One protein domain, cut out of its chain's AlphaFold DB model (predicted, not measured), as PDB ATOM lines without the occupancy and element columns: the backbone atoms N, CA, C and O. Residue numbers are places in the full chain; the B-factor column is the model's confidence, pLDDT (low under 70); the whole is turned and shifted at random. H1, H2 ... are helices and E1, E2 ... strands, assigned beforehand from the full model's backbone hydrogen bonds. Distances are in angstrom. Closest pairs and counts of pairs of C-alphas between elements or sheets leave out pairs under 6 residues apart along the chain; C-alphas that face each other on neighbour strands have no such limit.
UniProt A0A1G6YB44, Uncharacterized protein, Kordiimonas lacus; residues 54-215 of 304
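Overview. This is residues 54 to 215 of the 304 residues of an uncharacterized protein of Kordiimonas lacus (UniProt A0A1G6YB44). Four helices, H1, H2, H4 and H5, make an up-and-down bundle of two helical hairpins, and a strongly twisted sheet packs on the side made by H1 and H5. H2 and H4 lie away from the sheet, and the short helix H3 only grazes the sheet near its edge strand E2. The printed part has 162 residues with five named helices and four named strands, in the order H1 H2 E1 E2 H3 E3 H4 H5 E4, and is of mixed class. The sheet runs E2 E1 E3 E4, antiparallel throughout. The whole is compact, with a radius of gyration of the C-alphas of 15.5 A and spans of 40 by 35 by 25 A.

Arrangement. H1, residues 54 to 78, and H2, residues 82 to 101, form a hairpin: they touch, closest at the C-alphas of Ala 73 and Val 85, 4.8 A, opposite ways at a shallow tilt of 19 degrees. H4, residues 173 to 189, and H5, residues 192 to 205, form another, closest at the C-alphas of Gly 183 and Val 195, 4.4 A, at a shallow tilt of 7 degrees. H2 touches H4, closest at the C-alphas of Leu 89 and Leu 180, 6.6 A. H1 touches H5 with residues 67 to 77 alone, closest at the C-alphas of His 74 and Arg 196, 6.0 A. E1, residues 115 to 122, and E2, residues 130 to 135, form a hairpin, with N 118 and O 133 2.8 A apart, within hydrogen-bond range. E3, residues 159 to 169, pairs antiparallel with E1, with N 117 and O 165 at 2.8 A. E3 bends by 68 degrees at residue 166, and its residues 167 to 169 pair with E4, residues 207 to 209, with N 208 and O 168 at 2.8 A. H1 is on the sheet, over E2 and E1, at a height of 9.1 A. H5 is on the same face. H3, residues 142 to 149, lies in a split strand-helix-strand unit, E2, H3, E3 with E1 between the strands, and its crossover is right-handed. Each O i to N i+4 pair is within hydrogen-bond range in H1, H2, H4 and H5, and 3 of 4 are in H3.

Along the chain. H1 begins at C-alpha 54, (-5.353, 1.021, 30.654), and is 36.5 A long; H2 measures 28.4 A, E1 22.5 A, E3 24.6 A, H4 24.1 A and H5 20.0 A. E4 ends at C-alpha 209, (-21.752, 14.492, 42.756).

Size, cuts and confidence. The C-alphas farthest apart, Met 189 and Ser 215, are 45.5 A apart. The printed part has no cut. The link from H2 to E1, residues 102 to 114, is long. Mean pLDDT of the printed part is 74.2; 53 residues are under 70, among them 104 to 114 and 135 to 158.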
ATOM      1  N   ASP A  54      -6.555   0.184  30.543       62.50
ATOM      2  CA  ASP A  54      -5.353   1.021  30.654       62.50
ATOM      3  C   ASP A  54      -5.648   2.489  30.337       62.50
ATOM      4  O   ASP A  54      -5.254   3.382  31.092       62.50
ATOM      5  N   ARG A  55      -6.415   2.757  29.271       62.75
ATOM      6  CA  ARG A  55      -6.800   4.126  28.901       62.75
ATOM      7  C   ARG A  55      -7.712   4.765  29.950       62.75
ATOM      8  O   ARG A  55      -7.522   5.926  30.302       62.75
ATOM      9  N   SER A  56      -8.660   4.013  30.508       63.38
ATOM     10  CA  SER A  56      -9.529   4.506  31.589       63.38
ATOM     11  C   SER A  56      -8.745   4.809  32.872       63.38
ATOM     12  O   SER A  56      -9.039   5.794  33.554       63.38
ATOM     13  N   ASN A  57      -7.733   3.994  33.181       68.00
ATOM     14  CA  ASN A  57      -6.833   4.200  34.314       68.00
ATOM     15  C   ASN A  57      -5.906   5.402  34.111       68.00
ATOM     16  O   ASN A  57      -5.648   6.132  35.067       68.00
ATOM     17  N   ALA A  58      -5.421   5.626  32.888       70.50
ATOM     18  CA  ALA A  58      -4.630   6.805  32.544       70.50
ATOM     19  C   ALA A  58      -5.447   8.096  32.717       70.50
ATOM     20  O   ALA A  58      -4.985   9.023  33.378       70.50
ATOM     21  N   ILE A  59      -6.698   8.113  32.243       73.06
ATOM     22  CA  ILE A  59      -7.621   9.246  32.425       73.06
ATOM     23  C   ILE A  59      -7.870   9.522  33.910       73.06
ATOM     24  O   ILE A  59      -7.801  10.669  34.348       73.06
ATOM     25  N   ALA A  60      -8.143   8.480  34.703       72.69
ATOM     26  CA  ALA A  60      -8.371   8.635  36.138       72.69
ATOM     27  C   ALA A  60      -7.135   9.213  36.852       72.69
ATOM     28  O   ALA A  60      -7.266  10.142  37.648       72.69
ATOM     29  N   ARG A  61      -5.932   8.722  36.522       76.31
ATOM     30  CA  ARG A  61      -4.666   9.243  37.063       76.31
ATOM     31  C   ARG A  61      -4.389  10.682  36.639       76.31
ATOM     32  O   ARG A  61      -3.894  11.463  37.443       76.31
ATOM     33  N   ALA A  62      -4.710  11.048  35.406       78.81
ATOM     34  CA  ALA A  62      -4.493  12.402  34.920       78.81
ATOM     35  C   ALA A  62      -5.458  13.404  35.579       78.81
ATOM     36  O   ALA A  62      -5.018  14.445  36.058       78.81
ATOM     37  N   LYS A  63      -6.743  13.048  35.724       81.31
ATOM     38  CA  LYS A  63      -7.718  13.836  36.506       81.31
ATOM     39  C   LYS A  63      -7.279  14.004  37.961       81.31
ATOM     40  O   LYS A  63      -7.405  15.085  38.525       81.31
ATOM     41  N   TRP A  64      -6.742  12.940  38.554       80.38
ATOM     42  CA  TRP A  64      -6.177  12.971  39.899       80.38
ATOM     43  C   TRP A  64      -4.991  13.926  40.021       80.38
ATOM     44  O   TRP A  64      -4.947  14.752  40.924       80.38
ATOM     45  N   THR A  65      -4.052  13.820  39.082       82.50
ATOM     46  CA  THR A  65      -2.846  14.653  39.032       82.50
ATOM     47  C   THR A  65      -3.211  16.127  38.893       82.50
ATOM     48  O   THR A  65      -2.643  16.962  39.585       82.50
ATOM     49  N   LEU A  66      -4.205  16.439  38.062       86.88
ATOM     50  CA  LEU A  66      -4.688  17.802  37.882       86.88
ATOM     51  C   LEU A  66      -5.338  18.354  39.161       86.88
ATOM     52  O   LEU A  66      -5.022  19.465  39.577       86.88
ATOM     53  N   MET A  67      -6.165  17.554  39.847       84.88
ATOM     54  CA  MET A  67      -6.733  17.928  41.149       84.88
ATOM     55  C   MET A  67      -5.640  18.182  42.204       84.88
ATOM     56  O   MET A  67      -5.726  19.152  42.960       84.88
ATOM     57  N   ASP A  68      -4.596  17.348  42.239       81.69
ATOM     58  CA  ASP A  68      -3.449  17.543  43.133       81.69
ATOM     59  C   ASP A  68      -2.673  18.823  42.790       81.69
ATOM     60  O   ASP A  68      -2.377  19.618  43.676       81.69
ATOM     61  N   GLN A  69      -2.416  19.106  41.511       85.00
ATOM     62  CA  GLN A  69      -1.744  20.342  41.092       85.00
ATOM     63  C   GLN A  69      -2.514  21.601  41.510       85.00
ATOM     64  O   GLN A  69      -1.901  22.538  42.027       85.00
ATOM     65  N   LEU A  70      -3.843  21.610  41.345       87.50
ATOM     66  CA  LEU A  70      -4.707  22.705  41.804       87.50
ATOM     67  C   LEU A  70      -4.640  22.873  43.326       87.50
ATOM     68  O   LEU A  70      -4.514  23.992  43.826       87.50
ATOM     69  N   PHE A  71      -4.647  21.763  44.065       83.12
ATOM     70  CA  PHE A  71      -4.473  21.774  45.514       83.12
ATOM     71  C   PHE A  71      -3.114  22.370  45.923       83.12
ATOM     72  O   PHE A  71      -3.055  23.278  46.754       83.12
ATOM     73  N   GLN A  72      -2.020  21.932  45.294       80.31
ATOM     74  CA  GLN A  72      -0.677  22.457  45.561       80.31
ATOM     75  C   GLN A  72      -0.546  23.943  45.188       80.31
ATOM     76  O   GLN A  72       0.142  24.694  45.885       80.31
ATOM     77  N   ALA A  73      -1.204  24.389  44.112       83.38
ATOM     78  CA  ALA A  73      -1.277  25.803  43.748       83.38
ATOM     79  C   ALA A  73      -1.981  26.607  44.845       83.38
ATOM     80  O   ALA A  73      -1.463  27.637  45.281       83.38
ATOM     81  N   HIS A  74      -3.109  26.098  45.349       81.06
ATOM     82  CA  HIS A  74      -3.874  26.748  46.407       81.06
ATOM     83  C   HIS A  74      -3.038  26.869  47.682       81.06
ATOM     84  O   HIS A  74      -2.932  27.957  48.246       81.06
ATOM     85  N   LEU A  75      -2.338  25.811  48.096       75.81
ATOM     86  CA  LEU A  75      -1.423  25.886  49.238       75.81
ATOM     87  C   LEU A  75      -0.324  26.939  49.049       75.81
ATOM     88  O   LEU A  75      -0.036  27.716  49.961       75.81
ATOM     89  N   ALA A  76       0.265  27.024  47.855       76.62
ATOM     90  CA  ALA A  76       1.309  28.003  47.568       76.62
ATOM     91  C   ALA A  76       0.821  29.461  47.708       76.62
ATOM     92  O   ALA A  76       1.610  30.335  48.085       76.62
ATOM     93  N   THR A  77      -0.471  29.732  47.473       77.50
ATOM     94  CA  THR A  77      -1.048  31.069  47.703       77.50
ATOM     95  C   THR A  77      -1.106  31.421  49.194       77.50
ATOM     96  O   THR A  77      -0.898  32.584  49.547       77.50
ATOM     97  N   LYS A  78      -1.354  30.450  50.090       69.94
ATOM     98  CA  LYS A  78      -1.360  30.660  51.553       69.94
ATOM     99  C   LYS A  78       0.028  31.077  52.030       69.94
ATOM    100  O   LYS A  78       0.168  32.014  52.808       69.94
ATOM    101  N   HIS A  79       1.062  30.449  51.478       69.06
ATOM    102  CA  HIS A  79       2.459  30.781  51.761       69.06
ATOM    103  C   HIS A  79       2.967  32.032  51.020       69.06
ATOM    104  O   HIS A  79       4.166  32.303  51.039       69.06
ATOM    105  N   GLN A  80       2.081  32.782  50.349       71.88
ATOM    106  CA  GLN A  80       2.397  33.988  49.568       71.88
ATOM    107  C   GLN A  80       3.510  33.780  48.523       71.88
ATOM    108  O   GLN A  80       4.170  34.723  48.079       71.88
ATOM    109  N   SER A  81       3.716  32.537  48.083       80.94
ATOM    110  CA  SER A  81       4.800  32.171  47.180       80.94
ATOM    111  C   SER A  81       4.336  32.265  45.727       80.94
ATOM    112  O   SER A  81       4.054  31.256  45.081       80.94
ATOM    113  N   ARG A  82       4.283  33.493  45.193       84.88
ATOM    114  CA  ARG A  82       3.816  33.788  43.819       84.88
ATOM    115  C   ARG A  82       4.518  32.951  42.747       84.88
ATOM    116  O   ARG A  82       3.880  32.505  41.803       84.88
ATOM    117  N   GLU A  83       5.811  32.689  42.918       87.19
ATOM    118  CA  GLU A  83       6.578  31.844  42.000       87.19
ATOM    119  C   GLU A  83       6.084  30.391  41.999       87.19
ATOM    120  O   GLU A  83       5.910  29.796  40.938       87.19
ATOM    121  N   GLN A  84       5.832  29.817  43.178       85.50
ATOM    122  CA  GLN A  84       5.320  28.449  43.274       85.50
ATOM    123  C   GLN A  84       3.889  28.359  42.744       85.50
ATOM    124  O   GLN A  84       3.593  27.429  42.003       85.50
ATOM    125  N   VAL A  85       3.040  29.345  43.051       85.94
ATOM    126  CA  VAL A  85       1.676  29.437  42.507       85.94
ATOM    127  C   VAL A  85       1.710  29.440  40.978       85.94
ATOM    128  O   VAL A  85       1.055  28.615  40.350       85.94
ATOM    129  N   GLY A  86       2.537  30.305  40.380       88.19
ATOM    130  CA  GLY A  86       2.663  30.403  38.926       88.19
ATOM    131  C   GLY A  86       3.156  29.114  38.276       88.19
ATOM    132  O   GLY A  86       2.603  28.698  37.263       88.19
ATOM    133  N   ARG A  87       4.141  28.436  38.881       90.75
ATOM    134  CA  ARG A  87       4.607  27.128  38.389       90.75
ATOM    135  C   ARG A  87       3.495  26.079  38.429       90.75
ATOM    136  O   ARG A  87       3.298  25.388  37.440       90.75
ATOM    137  N   ARG A  88       2.745  25.983  39.532       89.56
ATOM    138  CA  ARG A  88       1.669  24.987  39.671       89.56
ATOM    139  C   ARG A  88       0.502  25.236  38.719       89.56
ATOM    140  O   ARG A  88      -0.004  24.278  38.147       89.56
ATOM    141  N   LEU A  89       0.113  26.497  38.520       90.12
ATOM    142  CA  LEU A  89      -0.900  26.863  37.525       90.12
ATOM    143  C   LEU A  89      -0.437  26.516  36.105       90.12
ATOM    144  O   LEU A  89      -1.195  25.914  35.355       90.12
ATOM    145  N   ALA A  90       0.817  26.820  35.757       90.56
ATOM    146  CA  ALA A  90       1.371  26.470  34.451       90.56
ATOM    147  C   ALA A  90       1.434  24.947  34.226       90.56
ATOM    148  O   ALA A  90       1.046  24.476  33.157       90.56
ATOM    149  N   ASP A  91       1.863  24.181  35.235       90.75
ATOM    150  CA  ASP A  91       1.879  22.713  35.189       90.75
ATOM    151  C   ASP A  91       0.460  22.148  34.976       90.75
ATOM    152  O   ASP A  91       0.273  21.236  34.168       90.75
ATOM    153  N   ALA A  92      -0.546  22.712  35.659       90.19
ATOM    154  CA  ALA A  92      -1.952  22.329  35.512       90.19
ATOM    155  C   ALA A  92      -2.495  22.644  34.109       90.19
ATOM    156  O   ALA A  92      -3.119  21.785  33.481       90.19
ATOM    157  N   SER A  93      -2.207  23.835  33.573       91.38
ATOM    158  CA  SER A  93      -2.581  24.213  32.205       91.38
ATOM    159  C   SER A  93      -1.939  23.295  31.162       91.38
ATOM    160  O   SER A  93      -2.617  22.842  30.241       91.38
ATOM    161  N   GLN A  94      -0.654  22.963  31.320       90.94
ATOM    162  CA  GLN A  94       0.041  22.045  30.416       90.94
ATOM    163  C   GLN A  94      -0.539  20.625  30.490       90.94
ATOM    164  O   GLN A  94      -0.728  19.979  29.459       90.94
ATOM    165  N   GLN A  95      -0.854  20.139  31.693       88.50
ATOM    166  CA  GLN A  95      -1.470  18.826  31.884       88.50
ATOM    167  C   GLN A  95      -2.866  18.755  31.250       88.50
ATOM    168  O   GLN A  95      -3.202  17.742  30.630       88.50
ATOM    169  N   LEU A  96      -3.660  19.822  31.377       88.12
ATOM    170  CA  LEU A  96      -4.958  19.939  30.718       88.12
ATOM    171  C   LEU A  96      -4.813  19.930  29.192       88.12
ATOM    172  O   LEU A  96      -5.548  19.218  28.514       88.12
ATOM    173  N   GLN A  97      -3.838  20.660  28.653       88.62
ATOM    174  CA  GLN A  97      -3.579  20.674  27.217       88.62
ATOM    175  C   GLN A  97      -3.179  19.285  26.693       88.62
ATOM    176  O   GLN A  97      -3.750  18.833  25.704       88.62
ATOM    177  N   SER A  98      -2.280  18.573  27.384       86.50
ATOM    178  CA  SER A  98      -1.902  17.191  27.030       86.50
ATOM    179  C   SER A  98      -3.118  16.263  27.013       86.50
ATOM    180  O   SER A  98      -3.287  15.465  26.097       86.50
ATOM    181  N   LEU A  99      -4.008  16.402  28.003       82.88
ATOM    182  CA  LEU A  99      -5.243  15.621  28.087       82.88
ATOM    183  C   LEU A  99      -6.170  15.845  26.888       82.88
ATOM    184  O   LEU A  99      -6.739  14.878  26.379       82.88
ATOM    185  N   VAL A 100      -6.310  17.098  26.451       85.12
ATOM    186  CA  VAL A 100      -7.129  17.470  25.290       85.12
ATOM    187  C   VAL A 100      -6.489  16.992  23.984       85.12
ATOM    188  O   VAL A 100      -7.170  16.447  23.119       85.12
ATOM    189  N   GLU A 101      -5.172  17.146  23.831       84.50
ATOM    190  CA  GLU A 101      -4.440  16.700  22.636       84.50
ATOM    191  C   GLU A 101      -4.485  15.173  22.460       84.50
ATOM    192  O   GLU A 101      -4.570  14.671  21.337       84.50
ATOM    193  N   GLU A 102      -4.491  14.424  23.563       79.62
ATOM    194  CA  GLU A 102      -4.623  12.963  23.568       79.62
ATOM    195  C   GLU A 102      -6.081  12.474  23.388       79.62
ATOM    196  O   GLU A 102      -6.332  11.262  23.300       79.62
ATOM    197  N   GLY A 103      -7.061  13.387  23.315       70.25
ATOM    198  CA  GLY A 103      -8.486  13.063  23.186       70.25
ATOM    199  C   GLY A 103      -9.014  12.269  24.386       70.25
ATOM    200  O   GLY A 103      -9.714  11.260  24.221       70.25
ATOM    201  N   LEU A 104      -8.566  12.627  25.592       67.44
ATOM    202  CA  LEU A 104      -8.842  11.933  26.854       67.44
ATOM    203  C   LEU A 104      -9.877  12.654  27.737       67.44
ATOM    204  O   LEU A 104     -10.281  12.118  28.770       67.44
ATOM    205  N   GLU A 105     -10.354  13.822  27.317       64.75
ATOM    206  CA  GLU A 105     -11.287  14.696  28.033       64.75
ATOM    207  C   GLU A 105     -12.720  14.146  28.124       64.75
ATOM    208  O   GLU A 105     -13.362  14.260  29.170       64.75
ATOM    209  N   GLY A 106     -13.214  13.502  27.059       55.59
ATOM    210  CA  GLY A 106     -14.614  13.068  26.934       55.59
ATOM    211  C   GLY A 106     -14.881  11.592  27.245       55.59
ATOM    212  O   GLY A 106     -16.030  11.144  27.201       55.59
ATOM    213  N   ALA A 107     -13.846  10.798  27.532       54.25
ATOM    214  CA  ALA A 107     -14.035   9.376  27.788       54.25
ATOM    215  C   ALA A 107     -14.641   9.160  29.190       54.25
ATOM    216  O   ALA A 107     -14.076   9.620  30.189       54.25
ATOM    217  N   PRO A 108     -15.770   8.428  29.307       50.78
ATOM    218  CA  PRO A 108     -16.256   8.019  30.612       50.78
ATOM    219  C   PRO A 108     -15.156   7.189  31.276       50.78
ATOM    220  O   PRO A 108     -14.712   6.187  30.710       50.78
ATOM    221  N   SER A 109     -14.719   7.589  32.474       52.62
ATOM    222  CA  SER A 109     -13.889   6.731  33.321       52.62
ATOM    223  C   SER A 109     -14.722   5.501  33.660       52.62
ATOM    224  O   SER A 109     -15.436   5.482  34.657       52.62
ATOM    225  N   LYS A 110     -14.653   4.457  32.828       43.59
ATOM    226  CA  LYS A 110     -15.320   3.176  33.096       43.59
ATOM    227  C   LYS A 110     -14.772   2.490  34.353       43.59
ATOM    228  O   LYS A 110     -15.379   1.528  34.803       43.59
ATOM    229  N   VAL A 111     -13.653   2.974  34.905       42.72
ATOM    230  CA  VAL A 111     -12.884   2.264  35.937       42.72
ATOM    231  C   VAL A 111     -12.841   2.954  37.307       42.72
ATOM    232  O   VAL A 111     -12.607   2.276  38.299       42.72
ATOM    233  N   ALA A 112     -13.126   4.247  37.454       51.00
ATOM    234  CA  ALA A 112     -13.003   4.850  38.781       51.00
ATOM    235  C   ALA A 112     -14.301   4.671  39.581       51.00
ATOM    236  O   ALA A 112     -15.320   5.302  39.289       51.00
ATOM    237  N   GLY A 113     -14.259   3.824  40.614       54.56
ATOM    238  CA  GLY A 113     -15.179   3.934  41.744       54.56
ATOM    239  C   GLY A 113     -15.191   5.363  42.317       54.56
ATOM    240  O   GLY A 113     -14.415   6.218  41.885       54.56
ATOM    241  N   PRO A 114     -16.095   5.665  43.261       65.00
ATOM    242  CA  PRO A 114     -16.135   6.978  43.890       65.00
ATOM    243  C   PRO A 114     -14.750   7.358  44.422       65.00
ATOM    244  O   PRO A 114     -14.152   6.626  45.204       65.00
ATOM    245  N   VAL A 115     -14.257   8.508  43.981       73.56
ATOM    246  CA  VAL A 115     -12.973   9.058  44.388       73.56
ATOM    247  C   VAL A 115     -13.159   9.785  45.716       73.56
ATOM    248  O   VAL A 115     -14.142  10.512  45.891       73.56
ATOM    249  N   LYS A 116     -12.227   9.596  46.654       77.19
ATOM    250  CA  LYS A 116     -12.262  10.252  47.964       77.19
ATOM    251  C   LYS A 116     -11.482  11.560  47.921       77.19
ATOM    252  O   LYS A 116     -10.298  11.576  47.586       77.19
ATOM    253  N   LEU A 117     -12.147  12.641  48.299       77.94
ATOM    254  CA  LEU A 117     -11.541  13.940  48.553       77.94
ATOM    255  C   LEU A 117     -11.758  14.298  50.023       77.94
ATOM    256  O   LEU A 117     -12.804  13.985  50.587       77.94
ATOM    257  N   VAL A 118     -10.807  14.982  50.648       78.69
ATOM    258  CA  VAL A 118     -11.043  15.650  51.931       78.69
ATOM    259  C   VAL A 118     -11.366  17.104  51.643       78.69
ATOM    260  O   VAL A 118     -10.581  17.809  51.018       78.69
ATOM    261  N   GLU A 119     -12.538  17.536  52.082       82.88
ATOM    262  CA  GLU A 119     -12.951  18.931  52.066       82.88
ATOM    263  C   GLU A 119     -12.496  19.573  53.377       82.88
ATOM    264  O   GLU A 119     -12.917  19.139  54.452       82.88
ATOM    265  N   LEU A 120     -11.622  20.575  53.282       79.75
ATOM    266  CA  LEU A 120     -11.089  21.329  54.413       79.75
ATOM    267  C   LEU A 120     -11.668  22.738  54.421       79.75
ATOM    268  O   LEU A 120     -11.610  23.429  53.404       79.75
ATOM    269  N   LYS A 121     -12.181  23.158  55.579       77.44
ATOM    270  CA  LYS A 121     -12.693  24.500  55.838       77.44
ATOM    271  C   LYS A 121     -11.751  25.286  56.745       77.44
ATOM    272  O   LYS A 121     -11.358  24.764  57.787       77.44
ATOM    273  N   TYR A 122     -11.478  26.543  56.394       73.50
ATOM    274  CA  TYR A 122     -10.656  27.458  57.193       73.50
ATOM    275  C   TYR A 122     -11.464  28.628  57.788       73.50
ATOM    276  O   TYR A 122     -12.409  29.109  57.159       73.50
ATOM    277  N   GLY A 123     -11.112  29.061  59.005       55.91
ATOM    278  CA  GLY A 123     -11.867  30.031  59.816       55.91
ATOM    279  C   GLY A 123     -11.425  31.490  59.767       55.91
ATOM    280  O   GLY A 123     -12.210  32.397  60.050       55.91
ATOM    281  N   SER A 124     -10.185  31.762  59.375       54.03
ATOM    282  CA  SER A 124      -9.621  33.112  59.377       54.03
ATOM    283  C   SER A 124      -9.729  33.760  57.992       54.03
ATOM    284  O   SER A 124      -8.777  33.756  57.235       54.03
ATOM    285  N   ILE A 125     -10.911  34.297  57.653       45.97
ATOM    286  CA  ILE A 125     -11.236  35.333  56.627       45.97
ATOM    287  C   ILE A 125     -10.194  35.592  55.509       45.97
ATOM    288  O   ILE A 125      -9.882  36.741  55.195       45.97
ATOM    289  N   ILE A 126      -9.684  34.564  54.843       47.03
ATOM    290  CA  ILE A 126      -9.015  34.745  53.563       47.03
ATOM    291  C   ILE A 126      -9.620  33.723  52.619       47.03
ATOM    292  O   ILE A 126      -9.343  32.529  52.698       47.03
ATOM    293  N   SER A 127     -10.535  34.227  51.787       50.50
ATOM    294  CA  SER A 127     -11.205  33.450  50.756       50.50
ATOM    295  C   SER A 127     -10.170  32.757  49.866       50.50
ATOM    296  O   SER A 127      -9.100  33.328  49.610       50.50
ATOM    297  N   PRO A 128     -10.485  31.553  49.369       55.25
ATOM    298  CA  PRO A 128     -11.596  30.680  49.709       55.25
ATOM    299  C   PRO A 128     -11.351  29.893  50.982       55.25
ATOM    300  O   PRO A 128     -10.319  29.259  51.188       55.25
ATOM    301  N   ASN A 129     -12.411  29.808  51.772       68.75
ATOM    302  CA  ASN A 129     -12.441  29.028  52.999       68.75
ATOM    303  C   ASN A 129     -12.546  27.519  52.742       68.75
ATOM    304  O   ASN A 129     -12.810  26.805  53.700       68.75
ATOM    305  N   LEU A 130     -12.440  27.034  51.497       74.81
ATOM    306  CA  LEU A 130     -12.695  25.641  51.132       74.81
ATOM    307  C   LEU A 130     -11.617  25.101  50.199       74.81
ATOM    308  O   LEU A 130     -11.359  25.689  49.156       74.81
ATOM    309  N   ILE A 131     -11.037  23.955  50.547       76.56
ATOM    310  CA  ILE A 131     -10.024  23.288  49.725       76.56
ATOM    311  C   ILE A 131     -10.354  21.804  49.621       76.56
ATOM    312  O   ILE A 131     -10.706  21.169  50.620       76.56
ATOM    313  N   TYR A 132     -10.193  21.242  48.424       79.06
ATOM    314  CA  TYR A 132     -10.296  19.805  48.198       79.06
ATOM    315  C   TYR A 132      -8.918  19.160  48.114       79.06
ATOM    316  O   TYR A 132      -8.068  19.574  47.326       79.06
ATOM    317  N   VAL A 133      -8.718  18.121  48.921       78.25
ATOM    318  CA  VAL A 133      -7.484  17.338  48.972       78.25
ATOM    319  C   VAL A 133      -7.748  15.948  48.403       78.25
ATOM    320  O   VAL A 133      -8.556  15.207  48.972       78.25
ATOM    321  N   PRO A 134      -7.088  15.557  47.308       74.44
ATOM    322  CA  PRO A 134      -7.221  14.214  46.771       74.44
ATOM    323  C   PRO A 134      -6.536  13.172  47.680       74.44
ATOM    324  O   PRO A 134      -5.371  13.312  48.040       74.44
ATOM    325  N   VAL A 135      -7.258  12.107  48.057       68.38
ATOM    326  CA  VAL A 135      -6.754  10.947  48.825       68.38
ATOM    327  C   VAL A 135      -6.716   9.643  48.009       68.38
ATOM    328  O   VAL A 135      -7.760   9.136  47.591       68.38
ATOM    329  N   ALA A 136      -5.523   9.071  47.804       56.72
ATOM    330  CA  ALA A 136      -5.375   7.835  47.037       56.72
ATOM    331  C   ALA A 136      -6.102   6.678  47.744       56.72
ATOM    332  O   ALA A 136      -6.119   6.592  48.971       56.72
ATOM    333  N   ASP A 137      -6.776   5.835  46.962       52.84
ATOM    334  CA  ASP A 137      -7.788   4.921  47.484       52.84
ATOM    335  C   ASP A 137      -7.215   3.824  48.406       52.84
ATOM    336  O   ASP A 137      -6.087   3.353  48.249       52.84
ATOM    337  N   SER A 138      -8.069   3.371  49.326       44.12
ATOM    338  CA  SER A 138      -7.840   2.417  50.426       44.12
ATOM    339  C   SER A 138      -6.982   2.930  51.592       44.12
ATOM    340  O   SER A 138      -5.765   2.822  51.611       44.12
ATOM    341  N   THR A 139      -7.681   3.409  52.630       48.91
ATOM    342  CA  THR A 139      -7.152   3.982  53.881       48.91
ATOM    343  C   THR A 139      -6.252   5.187  53.655       48.91
ATOM    344  O   THR A 139      -5.173   5.056  53.107       48.91
ATOM    345  N   LEU A 140      -6.678   6.355  54.150       53.47
ATOM    346  CA  LEU A 140      -5.775   7.457  54.481       53.47
ATOM    347  C   LEU A 140      -4.580   6.851  55.239       53.47
ATOM    348  O   LEU A 140      -4.696   6.546  56.430       53.47
ATOM    349  N   ALA A 141      -3.487   6.544  54.537       52.75
ATOM    350  CA  ALA A 141      -2.318   5.982  55.175       52.75
ATOM    351  C   ALA A 141      -1.823   7.071  56.106       52.75
ATOM    352  O   ALA A 141      -1.833   8.255  55.758       52.75
ATOM    353  N   ILE A 142      -1.470   6.676  57.325       45.41
ATOM    354  CA  ILE A 142      -1.260   7.638  58.398       45.41
ATOM    355  C   ILE A 142      -0.228   8.704  58.041       45.41
ATOM    356  O   ILE A 142      -0.314   9.832  58.517       45.41
ATOM    357  N   ASP A 143       0.681   8.336  57.154       46.88
ATOM    358  CA  ASP A 143       1.806   9.135  56.727       46.88
ATOM    359  C   ASP A 143       1.474  10.006  55.497       46.88
ATOM    360  O   ASP A 143       2.020  11.098  55.385       46.88
ATOM    361  N   ASP A 144       0.526   9.607  54.637       49.12
ATOM    362  CA  ASP A 144       0.196  10.322  53.391       49.12
ATOM    363  C   ASP A 144      -0.580  11.617  53.664       49.12
ATOM    364  O   ASP A 144      -0.239  12.678  53.144       49.12
ATOM    365  N   PHE A 145      -1.591  11.571  54.538       51.78
ATOM    366  CA  PHE A 145      -2.349  12.774  54.902       51.78
ATOM    367  C   PHE A 145      -1.577  13.662  55.882       51.78
ATOM    368  O   PHE A 145      -1.670  14.885  55.810       51.78
ATOM    369  N   VAL A 146      -0.766  13.062  56.764       47.97
ATOM    370  CA  VAL A 146       0.144  13.825  57.622       47.97
ATOM    371  C   VAL A 146       1.164  14.554  56.764       47.97
ATOM    372  O   VAL A 146       1.291  15.740  56.980       47.97
ATOM    373  N   ALA A 147       1.793  13.936  55.757       51.81
ATOM    374  CA  ALA A 147       2.719  14.614  54.841       51.81
ATOM    375  C   ALA A 147       2.054  15.736  54.025       51.81
ATOM    376  O   ALA A 147       2.660  16.789  53.830       51.81
ATOM    377  N   VAL A 148       0.800  15.539  53.600       49.78
ATOM    378  CA  VAL A 148      -0.008  16.580  52.942       49.78
ATOM    379  C   VAL A 148      -0.322  17.750  53.891       49.78
ATOM    380  O   VAL A 148      -0.297  18.901  53.464       49.78
ATOM    381  N   LEU A 149      -0.537  17.492  55.185       51.94
ATOM    382  CA  LEU A 149      -0.689  18.526  56.222       51.94
ATOM    383  C   LEU A 149       0.654  19.033  56.805       51.94
ATOM    384  O   LEU A 149       0.690  20.075  57.465       51.94
ATOM    385  N   ASP A 150       1.769  18.325  56.592       48.09
ATOM    386  CA  ASP A 150       3.130  18.651  57.060       48.09
ATOM    387  C   ASP A 150       3.876  19.597  56.118       48.09
ATOM    388  O   ASP A 150       5.061  19.885  56.320       48.09
ATOM    389  N   ILE A 151       3.178  20.142  55.121       48.47
ATOM    390  CA  ILE A 151       3.613  21.303  54.346       48.47
ATOM    391  C   ILE A 151       3.703  22.487  55.330       48.47
ATOM    392  O   ILE A 151       2.733  23.139  55.700       48.47
ATOM    393  N   LYS A 152       4.909  22.642  55.875       44.19
ATOM    394  CA  LYS A 152       5.265  23.342  57.112       44.19
ATOM    395  C   LYS A 152       4.741  24.785  57.238       44.19
ATOM    396  O   LYS A 152       4.995  25.624  56.382       44.19
ATOM    397  N   ALA A 153       4.219  25.083  58.436       37.62
ATOM    398  CA  ALA A 153       4.270  26.385  59.123       37.62
ATOM    399  C   ALA A 153       3.408  27.552  58.596       37.62
ATOM    400  O   ALA A 153       3.876  28.685  58.535       37.62
ATOM    401  N   ALA A 154       2.128  27.316  58.309       39.38
ATOM    402  CA  ALA A 154       1.138  28.394  58.344       39.38
ATOM    403  C   ALA A 154      -0.026  27.961  59.236       39.38
ATOM    404  O   ALA A 154      -0.796  27.097  58.818       39.38
ATOM    405  N   ASP A 155      -0.059  28.513  60.452       48.34
ATOM    406  CA  ASP A 155      -1.063  28.376  61.515       48.34
ATOM    407  C   ASP A 155      -2.179  27.362  61.226       48.34
ATOM    408  O   ASP A 155      -3.151  27.600  60.509       48.34
ATOM    409  N   ARG A 156      -1.946  26.175  61.785       53.00
ATOM    410  CA  ARG A 156      -2.839  25.017  61.815       53.00
ATOM    411  C   ARG A 156      -4.163  25.323  62.529       53.00
ATOM    412  O   ARG A 156      -5.206  24.852  62.105       53.00
ATOM    413  N   SER A 157      -4.144  26.261  63.481       53.16
ATOM    414  CA  SER A 157      -5.284  26.713  64.300       53.16
ATOM    415  C   SER A 157      -6.557  27.115  63.550       53.16
ATOM    416  O   SER A 157      -7.591  27.305  64.184       53.16
ATOM    417  N   ASP A 158      -6.495  27.252  62.229       60.91
ATOM    418  CA  ASP A 158      -7.568  27.804  61.423       60.91
ATOM    419  C   ASP A 158      -8.399  26.735  60.703       60.91
ATOM    420  O   ASP A 158      -9.366  27.113  60.048       60.91
ATOM    421  N   ILE A 159      -8.078  25.430  60.786       72.75
ATOM    422  CA  ILE A 159      -8.957  24.383  60.225       72.75
ATOM    423  C   ILE A 159     -10.202  24.249  61.108       72.75
ATOM    424  O   ILE A 159     -10.198  23.554  62.122       72.75
ATOM    425  N   GLU A 160     -11.294  24.873  60.677       72.06
ATOM    426  CA  GLU A 160     -12.600  24.818  61.339       72.06
ATOM    427  C   GLU A 160     -13.417  23.583  60.969       72.06
ATOM    428  O   GLU A 160     -14.365  23.242  61.671       72.06
ATOM    429  N   GLY A 161     -13.124  22.942  59.837       76.19
ATOM    430  CA  GLY A 161     -13.937  21.831  59.358       76.19
ATOM    431  C   GLY A 161     -13.172  20.889  58.451       76.19
ATOM    432  O   GLY A 161     -12.384  21.318  57.613       76.19
ATOM    433  N   ALA A 162     -13.415  19.595  58.605       79.62
ATOM    434  CA  ALA A 162     -12.851  18.577  57.738       79.62
ATOM    435  C   ALA A 162     -13.856  17.442  57.554       79.62
ATOM    436  O   ALA A 162     -14.380  16.913  58.533       79.62
ATOM    437  N   LYS A 163     -14.122  17.057  56.305       83.56
ATOM    438  CA  LYS A 163     -14.984  15.906  56.003       83.56
ATOM    439  C   LYS A 163     -14.555  15.196  54.730       83.56
ATOM    440  O   LYS A 163     -14.057  15.814  53.789       83.56
ATOM    441  N   VAL A 164     -14.799  13.893  54.679       82.75
ATOM    442  CA  VAL A 164     -14.558  13.096  53.471       82.75
ATOM    443  C   VAL A 164     -15.734  13.254  52.498       82.75
ATOM    444  O   VAL A 164     -16.877  12.936  52.828       82.75
ATOM    445  N   ARG A 165     -15.450  13.732  51.284       81.50
ATOM    446  CA  ARG A 165     -16.362  13.790  50.135       81.50
ATOM    447  C   ARG A 165     -16.054  12.632  49.190       81.50
ATOM    448  O   ARG A 165     -14.901  12.345  48.889       81.50
ATOM    449  N   TYR A 166     -17.103  11.999  48.685       79.56
ATOM    450  CA  TYR A 166     -17.006  10.946  47.681       79.56
ATOM    451  C   TYR A 166     -17.600  11.491  46.395       79.56
ATOM    452  O   TYR A 166     -18.759  11.910  46.383       79.56
ATOM    453  N   VAL A 167     -16.805  11.530  45.334       78.62
ATOM    454  CA  VAL A 167     -17.164  12.237  44.101       78.62
ATOM    455  C   VAL A 167     -16.745  11.442  42.873       78.62
ATOM    456  O   VAL A 167     -15.941  10.513  42.949       78.62
ATOM    457  N   ARG A 168     -17.279  11.815  41.713       78.06
ATOM    458  CA  ARG A 168     -16.661  11.486  40.427       78.06
ATOM    459  C   ARG A 168     -15.904  12.707  39.940       78.06
ATOM    460  O   ARG A 168     -16.389  13.823  40.084       78.06
ATOM    461  N   LEU A 169     -14.737  12.479  39.348       78.88
ATOM    462  CA  LEU A 169     -14.004  13.543  38.676       78.88
ATOM    463  C   LEU A 169     -14.435  13.611  37.210       78.88
ATOM    464  O   LEU A 169     -14.228  12.669  36.427       78.88
ATOM    465  N   GLN A 170     -15.034  14.735  36.846       79.25
ATOM    466  CA  GLN A 170     -15.295  15.114  35.467       79.25
ATOM    467  C   GLN A 170     -14.269  16.158  35.040       79.25
ATOM    468  O   GLN A 170     -13.636  16.806  35.863       79.25
ATOM    469  N   LEU A 171     -14.041  16.250  33.739       80.25
ATOM    470  CA  LEU A 171     -13.176  17.263  33.171       80.25
ATOM    471  C   LEU A 171     -14.012  18.039  32.157       80.25
ATOM    472  O   LEU A 171     -14.553  17.442  31.229       80.25
ATOM    473  N   ASP A 172     -14.149  19.337  32.388       85.38
ATOM    474  CA  ASP A 172     -14.670  20.303  31.427       85.38
ATOM    475  C   ASP A 172     -13.477  21.166  30.992       85.38
ATOM    476  O   ASP A 172     -13.069  22.051  31.748       85.38
ATOM    477  N   PRO A 173     -12.832  20.861  29.848       85.06
ATOM    478  CA  PRO A 173     -11.613  21.550  29.444       85.06
ATOM    479  C   PRO A 173     -11.798  23.043  29.238       85.06
ATOM    480  O   PRO A 173     -10.892  23.808  29.552       85.06
ATOM    481  N   ASP A 174     -12.951  23.452  28.713       87.50
ATOM    482  CA  ASP A 174     -13.210  24.849  28.381       87.50
ATOM    483  C   ASP A 174     -13.352  25.660  29.663       87.50
ATOM    484  O   ASP A 174     -12.677  26.679  29.832       87.50
ATOM    485  N   LYS A 175     -14.167  25.162  30.602       89.44
ATOM    486  CA  LYS A 175     -14.332  25.806  31.905       89.44
ATOM    487  C   LYS A 175     -13.029  25.799  32.703       89.44
ATOM    488  O   LYS A 175     -12.613  26.834  33.200       89.44
ATOM    489  N   LEU A 176     -12.336  24.664  32.761       89.19
ATOM    490  CA  LEU A 176     -11.103  24.559  33.536       89.19
ATOM    491  C   LEU A 176      -9.965  25.404  32.947       89.19
ATOM    492  O   LEU A 176      -9.183  25.991  33.688       89.19
ATOM    493  N   SER A 177      -9.876  25.500  31.618       90.94
ATOM    494  CA  SER A 177      -8.936  26.398  30.943       90.94
ATOM    495  C   SER A 177      -9.258  27.861  31.237       90.94
ATOM    496  O   SER A 177      -8.348  28.649  31.490       90.94
ATOM    497  N   HIS A 178     -10.541  28.229  31.239       93.25
ATOM    498  CA  HIS A 178     -10.981  29.567  31.616       93.25
ATOM    499  C   HIS A 178     -10.565  29.915  33.053       93.25
ATOM    500  O   HIS A 178      -9.810  30.871  33.224       93.25
ATOM    501  N   ASP A 179     -10.935  29.088  34.036       92.88
ATOM    502  CA  ASP A 179     -10.622  29.304  35.458       92.88
ATOM    503  C   ASP A 179      -9.090  29.392  35.689       92.88
ATOM    504  O   ASP A 179      -8.583  30.274  36.386       92.88
ATOM    505  N   LEU A 180      -8.304  28.520  35.038       92.56
ATOM    506  CA  LEU A 180      -6.834  28.549  35.116       92.56
ATOM    507  C   LEU A 180      -6.229  29.832  34.527       92.56
ATOM    508  O   LEU A 180      -5.270  30.373  35.084       92.56
ATOM    509  N   ASN A 181      -6.766  30.322  33.406       93.69
ATOM    510  CA  ASN A 181      -6.297  31.556  32.778       93.69
ATOM    511  C   ASN A 181      -6.654  32.786  33.623       93.69
ATOM    512  O   ASN A 181      -5.784  33.634  33.824       93.69
ATOM    513  N   GLU A 182      -7.866  32.857  34.180       94.06
ATOM    514  CA  GLU A 182      -8.244  33.926  35.113       94.06
ATOM    515  C   GLU A 182      -7.348  33.913  36.363       94.06
ATOM    516  O   GLU A 182      -6.868  34.962  36.802       94.06
ATOM    517  N   GLY A 183      -7.013  32.726  36.880       91.94
ATOM    518  CA  GLY A 183      -6.041  32.571  37.964       91.94
ATOM    519  C   GLY A 183      -4.645  33.093  37.596       91.94
ATOM    520  O   GLY A 183      -4.016  33.808  38.377       91.94
ATOM    521  N   LEU A 184      -4.141  32.795  36.395       92.62
ATOM    522  CA  LEU A 184      -2.856  33.323  35.920       92.62
ATOM    523  C   LEU A 184      -2.884  34.850  35.729       92.62
ATOM    524  O   LEU A 184      -1.905  35.530  36.056       92.62
ATOM    525  N   GLU A 185      -3.989  35.409  35.236       94.19
ATOM    526  CA  GLU A 185      -4.179  36.858  35.111       94.19
ATOM    527  C   GLU A 185      -4.185  37.550  36.479       94.19
ATOM    528  O   GLU A 185      -3.432  38.510  36.681       94.19
ATOM    529  N   ALA A 186      -4.938  37.020  37.447       92.44
ATOM    530  CA  ALA A 186      -4.952  37.514  38.823       92.44
ATOM    531  C   ALA A 186      -3.545  37.470  39.449       92.44
ATOM    532  O   ALA A 186      -3.078  38.450  40.044       92.44
ATOM    533  N   LEU A 187      -2.796  36.384  39.217       92.56
ATOM    534  CA  LEU A 187      -1.416  36.256  39.685       92.56
ATOM    535  C   LEU A 187      -0.504  37.344  39.099       92.56
ATOM    536  O   LEU A 187       0.328  37.906  39.825       92.56
ATOM    537  N   ASN A 188      -0.667  37.660  37.810       92.31
ATOM    538  CA  ASN A 188       0.085  38.713  37.124       92.31
ATOM    539  C   ASN A 188      -0.250  40.107  37.675       92.31
ATOM    540  O   ASN A 188       0.652  40.932  37.838       92.31
ATOM    541  N   MET A 189      -1.511  40.350  38.039       92.62
ATOM    542  CA  MET A 189      -1.941  41.581  38.714       92.62
ATOM    543  C   MET A 189      -1.512  41.640  40.190       92.62
ATOM    544  O   MET A 189      -1.473  42.714  40.786       92.62
ATOM    545  N   GLY A 190      -1.115  40.505  40.771       88.56
ATOM    546  CA  GLY A 190      -0.746  40.386  42.184       88.56
ATOM    547  C   GLY A 190      -1.905  40.261  43.140       88.56
ATOM    548  O   GLY A 190      -1.711  40.434  44.341       88.56
ATOM    549  N   ASP A 191      -3.058  39.895  42.605       89.12
ATOM    550  CA  ASP A 191      -4.248  39.562  43.353       89.12
ATOM    551  C   ASP A 191      -4.212  38.080  43.747       89.12
ATOM    552  O   ASP A 191      -4.669  37.206  43.015       89.12
ATOM    553  N   LEU A 192      -3.594  37.775  44.892       84.69
ATOM    554  CA  LEU A 192      -3.538  36.401  45.399       84.69
ATOM    555  C   LEU A 192      -4.900  35.883  45.858       84.69
ATOM    556  O   LEU A 192      -5.092  34.672  45.845       84.69
ATOM    557  N   ASP A 193      -5.818  36.761  46.256       84.31
ATOM    558  CA  ASP A 193      -7.155  36.348  46.679       84.31
ATOM    559  C   ASP A 193      -7.972  35.940  45.446       84.31
ATOM    560  O   ASP A 193      -8.510  34.834  45.413       84.31
ATOM    561  N   GLY A 194      -7.905  36.733  44.371       87.12
ATOM    562  CA  GLY A 194      -8.466  36.374  43.068       87.12
ATOM    563  C   GLY A 194      -7.895  35.070  42.507       87.12
ATOM    564  O   GLY A 194      -8.648  34.235  42.017       87.12
ATOM    565  N   VAL A 195      -6.585  34.815  42.646       88.81
ATOM    566  CA  VAL A 195      -6.002  33.509  42.258       88.81
ATOM    567  C   VAL A 195      -6.660  32.363  43.017       88.81
ATOM    568  O   VAL A 195      -6.918  31.302  42.449       88.81
ATOM    569  N   ARG A 196      -6.878  32.540  44.320       85.56
ATOM    570  CA  ARG A 196      -7.427  31.469  45.137       85.56
ATOM    571  C   ARG A 196      -8.888  31.187  44.809       85.56
ATOM    572  O   ARG A 196      -9.237  30.011  44.744       85.56
ATOM    573  N   ASP A 197      -9.698  32.221  44.590       87.88
ATOM    574  CA  ASP A 197     -11.095  32.073  44.166       87.88
ATOM    575  C   ASP A 197     -11.172  31.240  42.873       87.88
ATOM    576  O   ASP A 197     -11.852  30.213  42.837       87.88
ATOM    577  N   GLN A 198     -10.332  31.566  41.887       90.75
ATOM    578  CA  GLN A 198     -10.251  30.826  40.621       90.75
ATOM    579  C   GLN A 198      -9.785  29.376  40.789       90.75
ATOM    580  O   GLN A 198     -10.276  28.466  40.123       90.75
ATOM    581  N   LEU A 199      -8.862  29.113  41.718       88.31
ATOM    582  CA  LEU A 199      -8.445  27.747  42.036       88.31
ATOM    583  C   LEU A 199      -9.581  26.918  42.643       88.31
ATOM    584  O   LEU A 199      -9.653  25.716  42.385       88.31
ATOM    585  N   VAL A 200     -10.463  27.523  43.441       87.62
ATOM    586  CA  VAL A 200     -11.636  26.817  43.971       87.62
ATOM    587  C   VAL A 200     -12.668  26.556  42.894       87.62
ATOM    588  O   VAL A 200     -13.183  25.437  42.842       87.62
ATOM    589  N   ASP A 201     -12.919  27.517  42.013       89.31
ATOM    590  CA  ASP A 201     -13.828  27.325  40.881       89.31
ATOM    591  C   ASP A 201     -13.323  26.209  39.948       89.31
ATOM    592  O   ASP A 201     -14.085  25.296  39.606       89.31
ATOM    593  N   ALA A 202     -12.012  26.181  39.684       90.00
ATOM    594  CA  ALA A 202     -11.336  25.111  38.953       90.00
ATOM    595  C   ALA A 202     -11.478  23.738  39.640       90.00
ATOM    596  O   ALA A 202     -11.783  22.735  38.994       90.00
ATOM    597  N   GLN A 203     -11.287  23.653  40.961       88.56
ATOM    598  CA  GLN A 203     -11.467  22.390  41.689       88.56
ATOM    599  C   GLN A 203     -12.932  21.934  41.694       88.56
ATOM    600  O   GLN A 203     -13.213  20.749  41.508       88.56
ATOM    601  N   GLN A 204     -13.877  22.853  41.896       87.25
ATOM    602  CA  GLN A 204     -15.307  22.541  41.918       87.25
ATOM    603  C   GLN A 204     -15.826  22.116  40.546       87.25
ATOM    604  O   GLN A 204     -16.648  21.203  40.476       87.25
ATOM    605  N   SER A 205     -15.341  22.718  39.458       85.06
ATOM    606  CA  SER A 205     -15.738  22.340  38.096       85.06
ATOM    607  C   SER A 205     -15.342  20.905  37.743       85.06
ATOM    608  O   SER A 205     -16.040  20.243  36.972       85.06
ATOM    609  N   MET A 206     -14.279  20.387  38.365       84.81
ATOM    610  CA  MET A 206     -13.862  18.997  38.213       84.81
ATOM    611  C   MET A 206     -14.689  18.001  39.040       84.81
ATOM    612  O   MET A 206     -14.597  16.790  38.823       84.81
ATOM    613  N   ILE A 207     -15.472  18.469  40.012       83.56
ATOM    614  CA  ILE A 207     -16.214  17.617  40.941       83.56
ATOM    615  C   ILE A 207     -17.641  17.404  40.435       83.56
ATOM    616  O   ILE A 207     -18.422  18.338  40.276       83.56
ATOM    617  N   THR A 208     -18.028  16.142  40.275       76.19
ATOM    618  CA  THR A 208     -19.415  15.744  40.024       76.19
ATOM    619  C   THR A 208     -19.929  14.902  41.181       76.19
ATOM    620  O   THR A 208     -19.286  13.935  41.610       76.19
ATOM    621  N   GLU A 209     -21.109  15.256  41.691       62.88
ATOM    622  CA  GLU A 209     -21.752  14.492  42.756       62.88
ATOM    623  C   GLU A 209     -22.144  13.085  42.285       62.88
ATOM    624  O   GLU A 209     -22.479  12.840  41.125       62.88
ATOM    625  N   LEU A 210     -22.056  12.123  43.203       65.62
ATOM    626  CA  LEU A 210     -22.388  10.730  42.924       65.62
ATOM    627  C   LEU A 210     -23.901  10.524  42.837       65.62
ATOM    628  O   LEU A 210     -24.634  10.887  43.749       65.62
ATOM    629  N   GLU A 211     -24.347   9.778  41.822       51.06
ATOM    630  CA  GLU A 211     -25.721   9.246  41.769       51.06
ATOM    631  C   GLU A 211     -25.990   8.186  42.853       51.06
ATOM    632  O   GLU A 211     -27.138   7.943  43.220       51.06
ATOM    633  N   ARG A 212     -24.940   7.530  43.370       57.72
ATOM    634  CA  ARG A 212     -25.048   6.539  44.447       57.72
ATOM    635  C   ARG A 212     -24.070   6.866  45.565       57.72
ATOM    636  O   ARG A 212     -22.857   6.787  45.374       57.72
ATOM    637  N   ALA A 213     -24.622   7.230  46.718       63.34
ATOM    638  CA  ALA A 213     -23.846   7.556  47.902       63.34
ATOM    639  C   ALA A 213     -23.005   6.348  48.371       63.34
ATOM    640  O   ALA A 213     -23.439   5.200  48.214       63.34
ATOM    641  N   PRO A 214     -21.810   6.584  48.942       73.44
ATOM    642  CA  PRO A 214     -21.052   5.549  49.651       73.44
ATOM    643  C   PRO A 214     -21.898   4.911  50.764       73.44
ATOM    644  O   PRO A 214     -22.874   5.498  51.237       73.44
ATOM    645  N   SER A 215     -21.509   3.718  51.225       79.12
ATOM    646  CA  SER A 215     -22.158   3.136  52.400       79.12
ATOM    647  C   SER A 215     -21.943   4.040  53.616       79.12
ATOM    648  O   SER A 215     -20.842   4.548  53.833       79.12
TER     649      SER A 215